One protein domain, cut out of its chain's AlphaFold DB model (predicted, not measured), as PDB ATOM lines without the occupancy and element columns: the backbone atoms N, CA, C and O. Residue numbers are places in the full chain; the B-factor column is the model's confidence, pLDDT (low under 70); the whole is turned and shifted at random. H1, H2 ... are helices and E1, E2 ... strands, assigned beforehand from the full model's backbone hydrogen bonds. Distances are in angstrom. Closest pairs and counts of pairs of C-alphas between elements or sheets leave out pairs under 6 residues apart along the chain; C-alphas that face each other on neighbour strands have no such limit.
ATOM      1  N   ARG A  58     -57.573  28.806 -41.993       88.44
ATOM      2  CA  ARG A  58     -56.780  30.039 -41.939       88.44
ATOM      3  C   ARG A  58     -55.402  29.715 -41.374       88.44
ATOM      4  O   ARG A  58     -55.303  29.308 -40.217       88.44
ATOM      5  N   SER A  59     -54.353  29.892 -42.167       85.75
ATOM      6  CA  SER A  59     -52.969  29.653 -41.760       85.75
ATOM      7  C   SER A  59     -52.152  30.949 -41.791       85.75
ATOM      8  O   SER A  59     -52.298  31.754 -42.717       85.75
ATOM      9  N   PRO A  60     -51.300  31.195 -40.779       86.19
ATOM     10  CA  PRO A  60     -50.339  32.283 -40.850       86.19
ATOM     11  C   PRO A  60     -49.330  31.981 -41.959       86.19
ATOM     12  O   PRO A  60     -48.841  30.859 -42.084       86.19
ATOM     13  N   THR A  61     -49.018  32.984 -42.768       83.88
ATOM     14  CA  THR A  61     -48.049  32.880 -43.853       83.88
ATOM     15  C   THR A  61     -47.096  34.064 -43.790       83.88
ATOM     16  O   THR A  61     -47.503  35.185 -43.491       83.88
ATOM     17  N   LEU A  62     -45.815  33.801 -44.024       84.31
ATOM     18  CA  LEU A  62     -44.794  34.836 -44.089       84.31
ATOM     19  C   LEU A  62     -44.624  35.250 -45.543       84.31
ATOM     20  O   LEU A  62     -44.437  34.406 -46.415       84.31
ATOM     21  N   LEU A  63     -44.685  36.550 -45.788       80.56
ATOM     22  CA  LEU A  63     -44.599  37.135 -47.114       80.56
ATOM     23  C   LEU A  63     -43.313  37.952 -47.190       80.56
ATOM     24  O   LEU A  63     -43.090  38.826 -46.355       80.56
ATOM     25  N   SER A  64     -42.455  37.681 -48.172       75.50
ATOM     26  CA  SER A  64     -41.194  38.409 -48.354       75.50
ATOM     27  C   SER A  64     -41.131  39.056 -49.729       75.50
ATOM     28  O   SER A  64     -41.361  38.405 -50.744       75.50
ATOM     29  N   ALA A  65     -40.734  40.329 -49.771       67.50
ATOM     30  CA  ALA A  65     -40.461  41.030 -51.026       67.50
ATOM     31  C   ALA A  65     -39.085  40.673 -51.630       67.50
ATOM     32  O   ALA A  65     -38.839  40.942 -52.804       67.50
ATOM     33  N   LYS A  66     -38.162  40.105 -50.833       65.31
ATOM     34  CA  LYS A  66     -36.743  39.939 -51.209       65.31
ATOM     35  C   LYS A  66     -36.382  38.552 -51.737       65.31
ATOM     36  O   LYS A  66     -35.408  38.429 -52.469       65.31
ATOM     37  N   SER A  67     -37.113  37.509 -51.344       58.25
ATOM     38  CA  SER A  67     -36.789  36.124 -51.708       58.25
ATOM     39  C   SER A  67     -37.994  35.430 -52.348       58.25
ATOM     40  O   SER A  67     -38.788  34.814 -51.639       58.25
ATOM     41  N   PRO A  68     -38.138  35.492 -53.684       54.09
ATOM     42  CA  PRO A  68     -39.270  34.884 -54.389       54.09
ATOM     43  C   PRO A  68     -39.292  33.344 -54.316       54.09
ATOM     44  O   PRO A  68     -40.311  32.738 -54.629       54.09
ATOM     45  N   GLY A  69     -38.190  32.702 -53.899       46.00
ATOM     46  CA  GLY A  69     -38.043  31.241 -53.866       46.00
ATOM     47  C   GLY A  69     -38.211  30.558 -52.503       46.00
ATOM     48  O   GLY A  69     -38.217  29.332 -52.466       46.00
ATOM     49  N   THR A  70     -38.332  31.285 -51.382       43.16
ATOM     50  CA  THR A  70     -38.320  30.678 -50.029       43.16
ATOM     51  C   THR A  70     -39.688  30.541 -49.350       43.16
ATOM     52  O   THR A  70     -39.758  29.975 -48.263       43.16
ATOM     53  N   GLY A  71     -40.792  30.965 -49.977       41.81
ATOM     54  CA  GLY A  71     -42.132  30.737 -49.422       41.81
ATOM     55  C   GLY A  71     -43.276  31.407 -50.188       41.81
ATOM     56  O   GLY A  71     -43.595  32.562 -49.958       41.81
ATOM     57  N   LEU A  72     -43.908  30.626 -51.064       50.31
ATOM     58  CA  LEU A  72     -45.271  30.697 -51.614       50.31
ATOM     59  C   LEU A  72     -45.882  31.982 -52.215       50.31
ATOM     60  O   LEU A  72     -46.623  31.765 -53.161       50.31
ATOM     61  N   TYR A  73     -45.625  33.242 -51.828       53.81
ATOM     62  CA  TYR A  73     -46.133  34.413 -52.593       53.81
ATOM     63  C   TYR A  73     -45.305  35.701 -52.418       53.81
ATOM     64  O   TYR A  73     -44.835  36.028 -51.329       53.81
ATOM     65  N   TYR A  74     -45.183  36.445 -53.525       51.81
ATOM     66  CA  TYR A  74     -44.552  37.762 -53.658       51.81
ATOM     67  C   TYR A  74     -45.433  38.875 -53.066       51.81
ATOM     68  O   TYR A  74     -46.643  38.898 -53.291       51.81
ATOM     69  N   LEU A  75     -44.819  39.819 -52.348       47.72
ATOM     70  CA  LEU A  75     -45.423  41.112 -52.022       47.72
ATOM     71  C   LEU A  75     -44.926  42.156 -53.028       47.72
ATOM     72  O   LEU A  75     -43.705  42.310 -53.149       47.72
ATOM     73  N   PRO A  76     -45.814  42.899 -53.714       46.97
ATOM     74  CA  PRO A  76     -45.382  44.017 -54.535       46.97
ATOM     75  C   PRO A  76     -44.667  45.052 -53.666       46.97
ATOM     76  O   PRO A  76     -45.109  45.413 -52.576       46.97
ATOM     77  N   ARG A  77     -43.509  45.498 -54.154       44.06
ATOM     78  CA  ARG A  77     -42.718  46.566 -53.543       44.06
ATOM     79  C   ARG A  77     -43.553  47.851 -53.539       44.06
ATOM     80  O   ARG A  77     -44.097  48.211 -54.578       44.06
ATOM     81  N   ASN A  78     -43.610  48.557 -52.405       44.00
ATOM     82  CA  ASN A  78     -44.145  49.920 -52.359       44.00
ATOM     83  C   ASN A  78     -43.335  50.793 -53.331       44.00
ATOM     84  O   ASN A  78     -42.154  51.071 -53.099       44.00
ATOM     85  N   VAL A  87     -48.344  45.844 -60.417       48.12
ATOM     86  CA  VAL A  87     -48.726  45.605 -59.017       48.12
ATOM     87  C   VAL A  87     -49.364  44.224 -58.987       48.12
ATOM     88  O   VAL A  87     -50.539  44.061 -59.307       48.12
ATOM     89  N   GLN A  88     -48.567  43.204 -58.688       56.16
ATOM     90  CA  GLN A  88     -49.068  41.846 -58.562       56.16
ATOM     91  C   GLN A  88     -49.904  41.795 -57.280       56.16
ATOM     92  O   GLN A  88     -49.382  41.670 -56.174       56.16
ATOM     93  N   GLN A  89     -51.207  42.027 -57.441       65.06
ATOM     94  CA  GLN A  89     -52.192  42.019 -56.370       65.06
ATOM     95  C   GLN A  89     -52.079  40.697 -55.607       65.06
ATOM     96  O   GLN A  89     -52.015  39.629 -56.224       65.06
ATOM     97  N   LEU A  90     -52.026  40.771 -54.272       70.12
ATOM     98  CA  LEU A  90     -52.036  39.567 -53.450       70.12
ATOM     99  C   LEU A  90     -53.244  38.704 -53.843       70.12
ATOM    100  O   LEU A  90     -54.321  39.251 -54.112       70.12
ATOM    101  N   PRO A  91     -53.092  37.370 -53.864       74.38
ATOM    102  CA  PRO A  91     -54.223  36.477 -54.035       74.38
ATOM    103  C   PRO A  91     -55.363  36.859 -53.088       74.38
ATOM    104  O   PRO A  91     -55.135  37.145 -51.913       74.38
ATOM    105  N   SER A  92     -56.599  36.825 -53.586       80.81
ATOM    106  CA  SER A  92     -57.805  37.213 -52.836       80.81
ATOM    107  C   SER A  92     -58.018  36.412 -51.548       80.81
ATOM    108  O   SER A  92     -58.785  36.815 -50.676       80.81
ATOM    109  N   ASN A  93     -57.332  35.282 -51.408       81.75
ATOM    110  CA  ASN A  93     -57.363  34.437 -50.231       81.75
ATOM    111  C   ASN A  93     -56.270  34.760 -49.195       81.75
ATOM    112  O   ASN A  93     -56.157  34.030 -48.213       81.75
ATOM    113  N   ILE A  94     -55.476  35.816 -49.378       83.44
ATOM    114  CA  ILE A  94     -54.480  36.288 -48.408       83.44
ATOM    115  C   ILE A  94     -54.886  37.665 -47.896       83.44
ATOM    116  O   ILE A  94     -55.106  38.594 -48.667       83.44
ATOM    117  N   VAL A  95     -54.942  37.803 -46.572       88.00
ATOM    118  CA  VAL A  95     -55.195  39.077 -45.892       88.00
ATOM    119  C   VAL A  95     -53.976  39.424 -45.053       88.00
ATOM    120  O   VAL A  95     -53.533  38.601 -44.254       88.00
ATOM    121  N   LEU A  96     -53.422  40.624 -45.227       86.50
ATOM    122  CA  LEU A  96     -52.311  41.093 -44.402       86.50
ATOM    123  C   LEU A  96     -52.764  41.277 -42.955       86.50
ATOM    124  O   LEU A  96     -53.836  41.821 -42.690       86.50
ATOM    125  N   VAL A  97     -51.946  40.797 -42.020       88.50
ATOM    126  CA  VAL A  97     -52.151  41.072 -40.602       88.50
ATOM    127  C   VAL A  97     -51.642  42.473 -40.344       88.50
ATOM    128  O   VAL A  97     -50.464  42.758 -40.556       88.50
ATOM    129  N   ASP A  98     -52.536  43.336 -39.877       88.19
ATOM    130  CA  ASP A  98     -52.135  44.654 -39.426       88.19
ATOM    131  C   ASP A  98     -51.340  44.531 -38.124       88.19
ATOM    132  O   ASP A  98     -51.870  44.145 -37.076       88.19
ATOM    133  N   VAL A  99     -50.053  44.833 -38.230       89.56
ATOM    134  CA  VAL A  99     -49.111  44.853 -37.116       89.56
ATOM    135  C   VAL A  99     -48.802  46.274 -36.666       89.56
ATOM    136  O   VAL A  99     -47.951  46.419 -35.801       89.56
ATOM    137  N   GLU A 100     -49.429  47.315 -37.217       90.81
ATOM    138  CA  GLU A 100     -49.231  48.703 -36.785       90.81
ATOM    139  C   GLU A 100     -50.157  49.047 -35.618       90.81
ATOM    140  O   GLU A 100     -51.299  48.586 -35.552       90.81
ATOM    141  N   ASP A 101     -49.655  49.838 -34.670       90.69
ATOM    142  CA  ASP A 101     -50.453  50.267 -33.522       90.69
ATOM    143  C   ASP A 101     -51.427  51.363 -33.952       90.69
ATOM    144  O   ASP A 101     -51.040  52.368 -34.552       90.69
ATOM    145  N   ARG A 102     -52.696  51.182 -33.602       92.88
ATOM    146  CA  ARG A 102     -53.767  52.141 -33.852       92.88
ATOM    147  C   ARG A 102     -54.259  52.762 -32.548       92.88
ATOM    148  O   ARG A 102     -54.190  52.115 -31.501       92.88
ATOM    149  N   PRO A 103     -54.779  54.002 -32.576       92.44
ATOM    150  CA  PRO A 103     -55.294  54.652 -31.372       92.44
ATOM    151  C   PRO A 103     -56.460  53.882 -30.730       92.44
ATOM    152  O   PRO A 103     -56.633  53.954 -29.515       92.44
ATOM    153  N   GLU A 104     -57.225  53.120 -31.516       95.62
ATOM    154  CA  GLU A 104     -58.300  52.243 -31.043       95.62
ATOM    155  C   GLU A 104     -57.834  50.903 -30.444       95.62
ATOM    156  O   GLU A 104     -58.649  50.191 -29.855       95.62
ATOM    157  N   ASP A 105     -56.550  50.540 -30.558       92.81
ATOM    158  CA  ASP A 105     -56.068  49.246 -30.077       92.81
ATOM    159  C   ASP A 105     -56.032  49.174 -28.545       92.81
ATOM    160  O   ASP A 105     -55.507  50.055 -27.841       92.81
ATOM    161  N   THR A 106     -56.497  48.042 -28.020       96.06
ATOM    162  CA  THR A 106     -56.357  47.710 -26.602       96.06
ATOM    163  C   THR A 106     -54.881  47.539 -26.218       96.06
ATOM    164  O   THR A 106     -54.009  47.338 -27.068       96.06
ATOM    165  N   ALA A 107     -54.571  47.617 -24.919       94.56
ATOM    166  CA  ALA A 107     -53.208  47.369 -24.440       94.56
ATOM    167  C   ALA A 107     -52.727  45.947 -24.791       94.56
ATOM    168  O   ALA A 107     -51.575  45.770 -25.180       94.56
ATOM    169  N   GLU A 108     -53.621  44.954 -24.726       93.56
ATOM    170  CA  GLU A 108     -53.327  43.567 -25.102       93.56
ATOM    171  C   GLU A 108     -53.025  43.424 -26.598       93.56
ATOM    172  O   GLU A 108     -52.059  42.756 -26.974       93.56
ATOM    173  N   ASP A 109     -53.808  44.082 -27.462       91.25
ATOM    174  CA  ASP A 109     -53.572  44.063 -28.907       91.25
ATOM    175  C   ASP A 109     -52.228  44.703 -29.266       91.25
ATOM    176  O   ASP A 109     -51.486  44.130 -30.065       91.25
ATOM    177  N   ARG A 110     -51.875  45.830 -28.633       93.31
ATOM    178  CA  ARG A 110     -50.571  46.486 -28.812       93.31
ATOM    179  C   ARG A 110     -49.415  45.590 -28.383       93.31
ATOM    180  O   ARG A 110     -48.477  45.409 -29.155       93.31
ATOM    181  N   SER A 111     -49.501  44.942 -27.217       93.19
ATOM    182  CA  SER A 111     -48.481  43.973 -26.784       93.19
ATOM    183  C   SER A 111     -48.363  42.781 -27.742       93.19
ATOM    184  O   SER A 111     -47.254  42.332 -28.037       93.19
ATOM    185  N   ARG A 112     -49.484  42.276 -28.280       91.62
ATOM    186  CA  ARG A 112     -49.475  41.207 -29.290       91.62
ATOM    187  C   ARG A 112     -48.813  41.667 -30.591       91.62
ATOM    188  O   ARG A 112     -47.984  40.932 -31.128       91.62
ATOM    189  N   LYS A 113     -49.161  42.854 -31.098       93.31
ATOM    190  CA  LYS A 113     -48.576  43.440 -32.317       93.31
ATOM    191  C   LYS A 113     -47.083  43.704 -32.140       93.31
ATOM    192  O   LYS A 113     -46.294  43.332 -33.001       93.31
ATOM    193  N   GLU A 114     -46.672  44.248 -30.999       92.94
ATOM    194  CA  GLU A 114     -45.263  44.458 -30.663       92.94
ATOM    195  C   GLU A 114     -44.478  43.143 -30.656       92.94
ATOM    196  O   GLU A 114     -43.441  43.038 -31.313       92.94
ATOM    197  N   TRP A 115     -45.007  42.109 -29.998       92.62
ATOM    198  CA  TRP A 115     -44.405  40.779 -30.001       92.62
ATOM    199  C   TRP A 115     -44.278  40.200 -31.416       92.62
ATOM    200  O   TRP A 115     -43.275  39.562 -31.737       92.62
ATOM    201  N   GLN A 116     -45.275  40.429 -32.280       90.38
ATOM    202  CA  GLN A 116     -45.233  39.995 -33.678       90.38
ATOM    203  C   GLN A 116     -44.134  40.737 -34.445       90.38
ATOM    204  O   GLN A 116     -43.324  40.087 -35.102       90.38
ATOM    205  N   ARG A 117     -44.050  42.067 -34.306       91.25
ATOM    206  CA  ARG A 117     -43.004  42.895 -34.933       91.25
ATOM    207  C   ARG A 117     -41.601  42.441 -34.527       91.25
ATOM    208  O   ARG A 117     -40.752  42.281 -35.392       91.25
ATOM    209  N   GLN A 118     -41.370  42.160 -33.242       92.31
ATOM    210  CA  GLN A 118     -40.059  41.729 -32.731       92.31
ATOM    211  C   GLN A 118     -39.606  40.353 -33.247       92.31
ATOM    212  O   GLN A 118     -38.416  40.043 -33.205       92.31
ATOM    213  N   ARG A 119     -40.536  39.502 -33.699       90.50
ATOM    214  CA  ARG A 119     -40.239  38.142 -34.182       90.50
ATOM    215  C   ARG A 119     -40.224  38.013 -35.701       90.50
ATOM    216  O   ARG A 119     -39.818  36.965 -36.203       90.50
ATOM    217  N   LEU A 120     -40.685  39.029 -36.425       87.31
ATOM    218  CA  LEU A 120     -40.670  39.025 -37.881       87.31
ATOM    219  C   LEU A 120     -39.272  39.403 -38.391       87.31
ATOM    220  O   LEU A 120     -38.732  40.423 -37.971       87.31
ATOM    221  N   PRO A 121     -38.674  38.610 -39.300       85.75
ATOM    222  CA  PRO A 121     -37.433  39.000 -39.958       85.75
ATOM    223  C   PRO A 121     -37.603  40.281 -40.788       85.75
ATOM    224  O   PRO A 121     -38.671  40.535 -41.349       85.75
ATOM    225  N   ASP A 122     -36.526  41.050 -40.940       83.75
ATOM    226  CA  ASP A 122     -36.553  42.315 -41.678       83.75
ATOM    227  C   ASP A 122     -37.059  42.157 -43.122       83.75
ATOM    228  O   ASP A 122     -36.504  41.415 -43.940       83.75
ATOM    229  N   GLY A 123     -38.095  42.926 -43.469       79.06
ATOM    230  CA  GLY A 123     -38.714  42.895 -44.798       79.06
ATOM    231  C   GLY A 123     -39.645  41.702 -45.037       79.06
ATOM    232  O   GLY A 123     -39.984  41.427 -46.192       79.06
ATOM    233  N   VAL A 124     -40.047  41.000 -43.974       83.12
ATOM    234  CA  VAL A 124     -41.094  39.976 -43.993       83.12
ATOM    235  C   VAL A 124     -42.361  40.529 -43.343       83.12
ATOM    236  O   VAL A 124     -42.313  41.107 -42.261       83.12
ATOM    237  N   GLN A 125     -43.503  40.330 -43.992       85.12
ATOM    238  CA  GLN A 125     -44.818  40.651 -43.442       85.12
ATOM    239  C   GLN A 125     -45.571  39.375 -43.068       85.12
ATOM    240  O   GLN A 125     -45.374  38.315 -43.666       85.12
ATOM    241  N   LEU A 126     -46.462  39.491 -42.088       87.00
ATOM    242  CA  LEU A 126     -47.362  38.417 -41.695       87.00
ATOM    243  C   LEU A 126     -48.689  38.553 -42.449       87.00
ATOM    244  O   LEU A 126     -49.361  39.578 -42.367       87.00
ATOM    245  N   GLY A 127     -49.089  37.503 -43.157       87.75
ATOM    246  CA  GLY A 127     -50.415  37.362 -43.748       87.75
ATOM    247  C   GLY A 127     -51.187  36.205 -43.125       87.75
ATOM    248  O   GLY A 127     -50.612  35.284 -42.546       87.75
ATOM    249  N   ILE A 128     -52.505  36.223 -43.275       88.38
ATOM    250  CA  ILE A 128     -53.377  35.076 -43.034       88.38
ATOM    251  C   ILE A 128     -53.857  34.585 -44.392       88.38
ATOM    252  O   ILE A 128     -54.622  35.269 -45.074       88.38
ATOM    253  N   ARG A 129     -53.420  33.384 -44.772       85.31
ATOM    254  CA  ARG A 129     -53.911  32.689 -45.956       85.31
ATOM    255  C   ARG A 129     -55.134  31.868 -45.581       85.31
ATOM    256  O   ARG A 129     -55.126  31.123 -44.608       85.31
ATOM    257  N   THR A 130     -56.177  32.000 -46.375       87.12
ATOM    258  CA  THR A 130     -57.393  31.207 -46.293       87.12
ATOM    259  C   THR A 130     -57.353  30.169 -47.409       87.12
ATOM    260  O   THR A 130     -57.170  30.499 -48.578       87.12
ATOM    261  N   THR A 131     -57.468  28.897 -47.063       84.56
ATOM    262  CA  THR A 131     -57.469  27.789 -48.026       84.56
ATOM    263  C   THR A 131     -58.618  26.862 -47.718       84.56
ATOM    264  O   THR A 131     -58.807  26.498 -46.557       84.56
ATOM    265  N   ASP A 132     -59.340  26.450 -48.749       84.38
ATOM    266  CA  ASP A 132     -60.334  25.403 -48.604       84.38
ATOM    267  C   ASP A 132     -59.616  24.047 -48.662       84.38
ATOM    268  O   ASP A 132     -58.841  23.765 -49.578       84.38
ATOM    269  N   ARG A 133     -59.801  23.242 -47.615       87.44
ATOM    270  CA  ARG A 133     -59.139  21.954 -47.413       87.44
ATOM    271  C   ARG A 133     -60.171  20.849 -47.360       87.44
ATOM    272  O   ARG A 133     -61.155  20.944 -46.629       87.44
ATOM    273  N   ILE A 134     -59.923  19.789 -48.108       87.00
ATOM    274  CA  ILE A 134     -60.728  18.577 -48.076       87.00
ATOM    275  C   ILE A 134     -60.301  17.752 -46.861       87.00
ATOM    276  O   ILE A 134     -59.112  17.526 -46.641       87.00
TER     277      ILE A 134
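Overview. This is residues 58 to 78 and 87 to 134 of the 319 residues of an uncharacterized protein of Leishmania martiniquensis (UniProt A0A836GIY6). A small, strongly twisted sheet of three strands has the long strand E3 in its middle, with E1 along one edge and the very short E2 on the other. From E2 the chain swings out in an open loop, residues 97 to 106, and helix H1 folds back from its far end toward the start of E3, only grazing the sheet. The printed part has 69 residues with one named helix and three named strands, along the chain E1, E2, H1, E3; the sheet's order is E1, E3, E2, antiparallel throughout. The class is mixed, helices and strands, with under half of the residues in named elements. The whole is only just loose, close to compact, with a radius of gyration of the C-alphas of 13.3 A, and spans 35 by 32 by 21 A.

Arrangement. The inner strand of the sheet is E3, residues 124 to 134. The edge strand E1, residues 58 to 64, is its antiparallel neighbour at 142 degrees between directions; C-alphas 58 and 130 face each other at 4.5 A, and N 61 and O 127 are within hydrogen-bond range at 2.8 A. The other edge strand, E2, residues 94 to 96, is antiparallel to E3 at 151 degrees; C-alphas 127 and 96 face each other at 4.2 A, and N 128 and O 95 are within hydrogen-bond range at 2.8 A. E1 and E2 are apart. The sheet is only just strongly twisted, its C-alphas lying up to 4.3 A off its best plane. H1, residues 107 to 119, is only just on the sheet, with 5 pairs of C-alphas within 10 A, and only grazes it with residues 116 to 117. Every O i to N i+4 pair in H1 is within hydrogen-bond range.

Along the chain. E3 is 29.3 A from first to last C-alpha and ends at C-alpha 134, (-60.728, 18.577, -48.076). E1 begins at C-alpha 58, (-56.780, 30.039, -41.939), and is 18.8 A long. E2 measures 6.6 A. H1 begins at C-alpha 107, (-53.208, 47.369, -24.440), and is 18.7 A long.

Size, cuts and confidence. The two C-alphas farthest apart, those of Pro 103 and Ile 134, are 40.1 A from each other. Residues 79 to 86 are not printed, and C-alphas 78 and 87 are 9.2 A apart across this cut, which lies in the link from E1 to E2. Of the links that are printed whole, H1 to E3 is tight, with 4 residues, and E2 to H1 is short, with 10. Residues 65 to 78 hold no named element. The mean pLDDT of the printed part is 78.8; residues 65 to 78 and 87 to 89 are under 70.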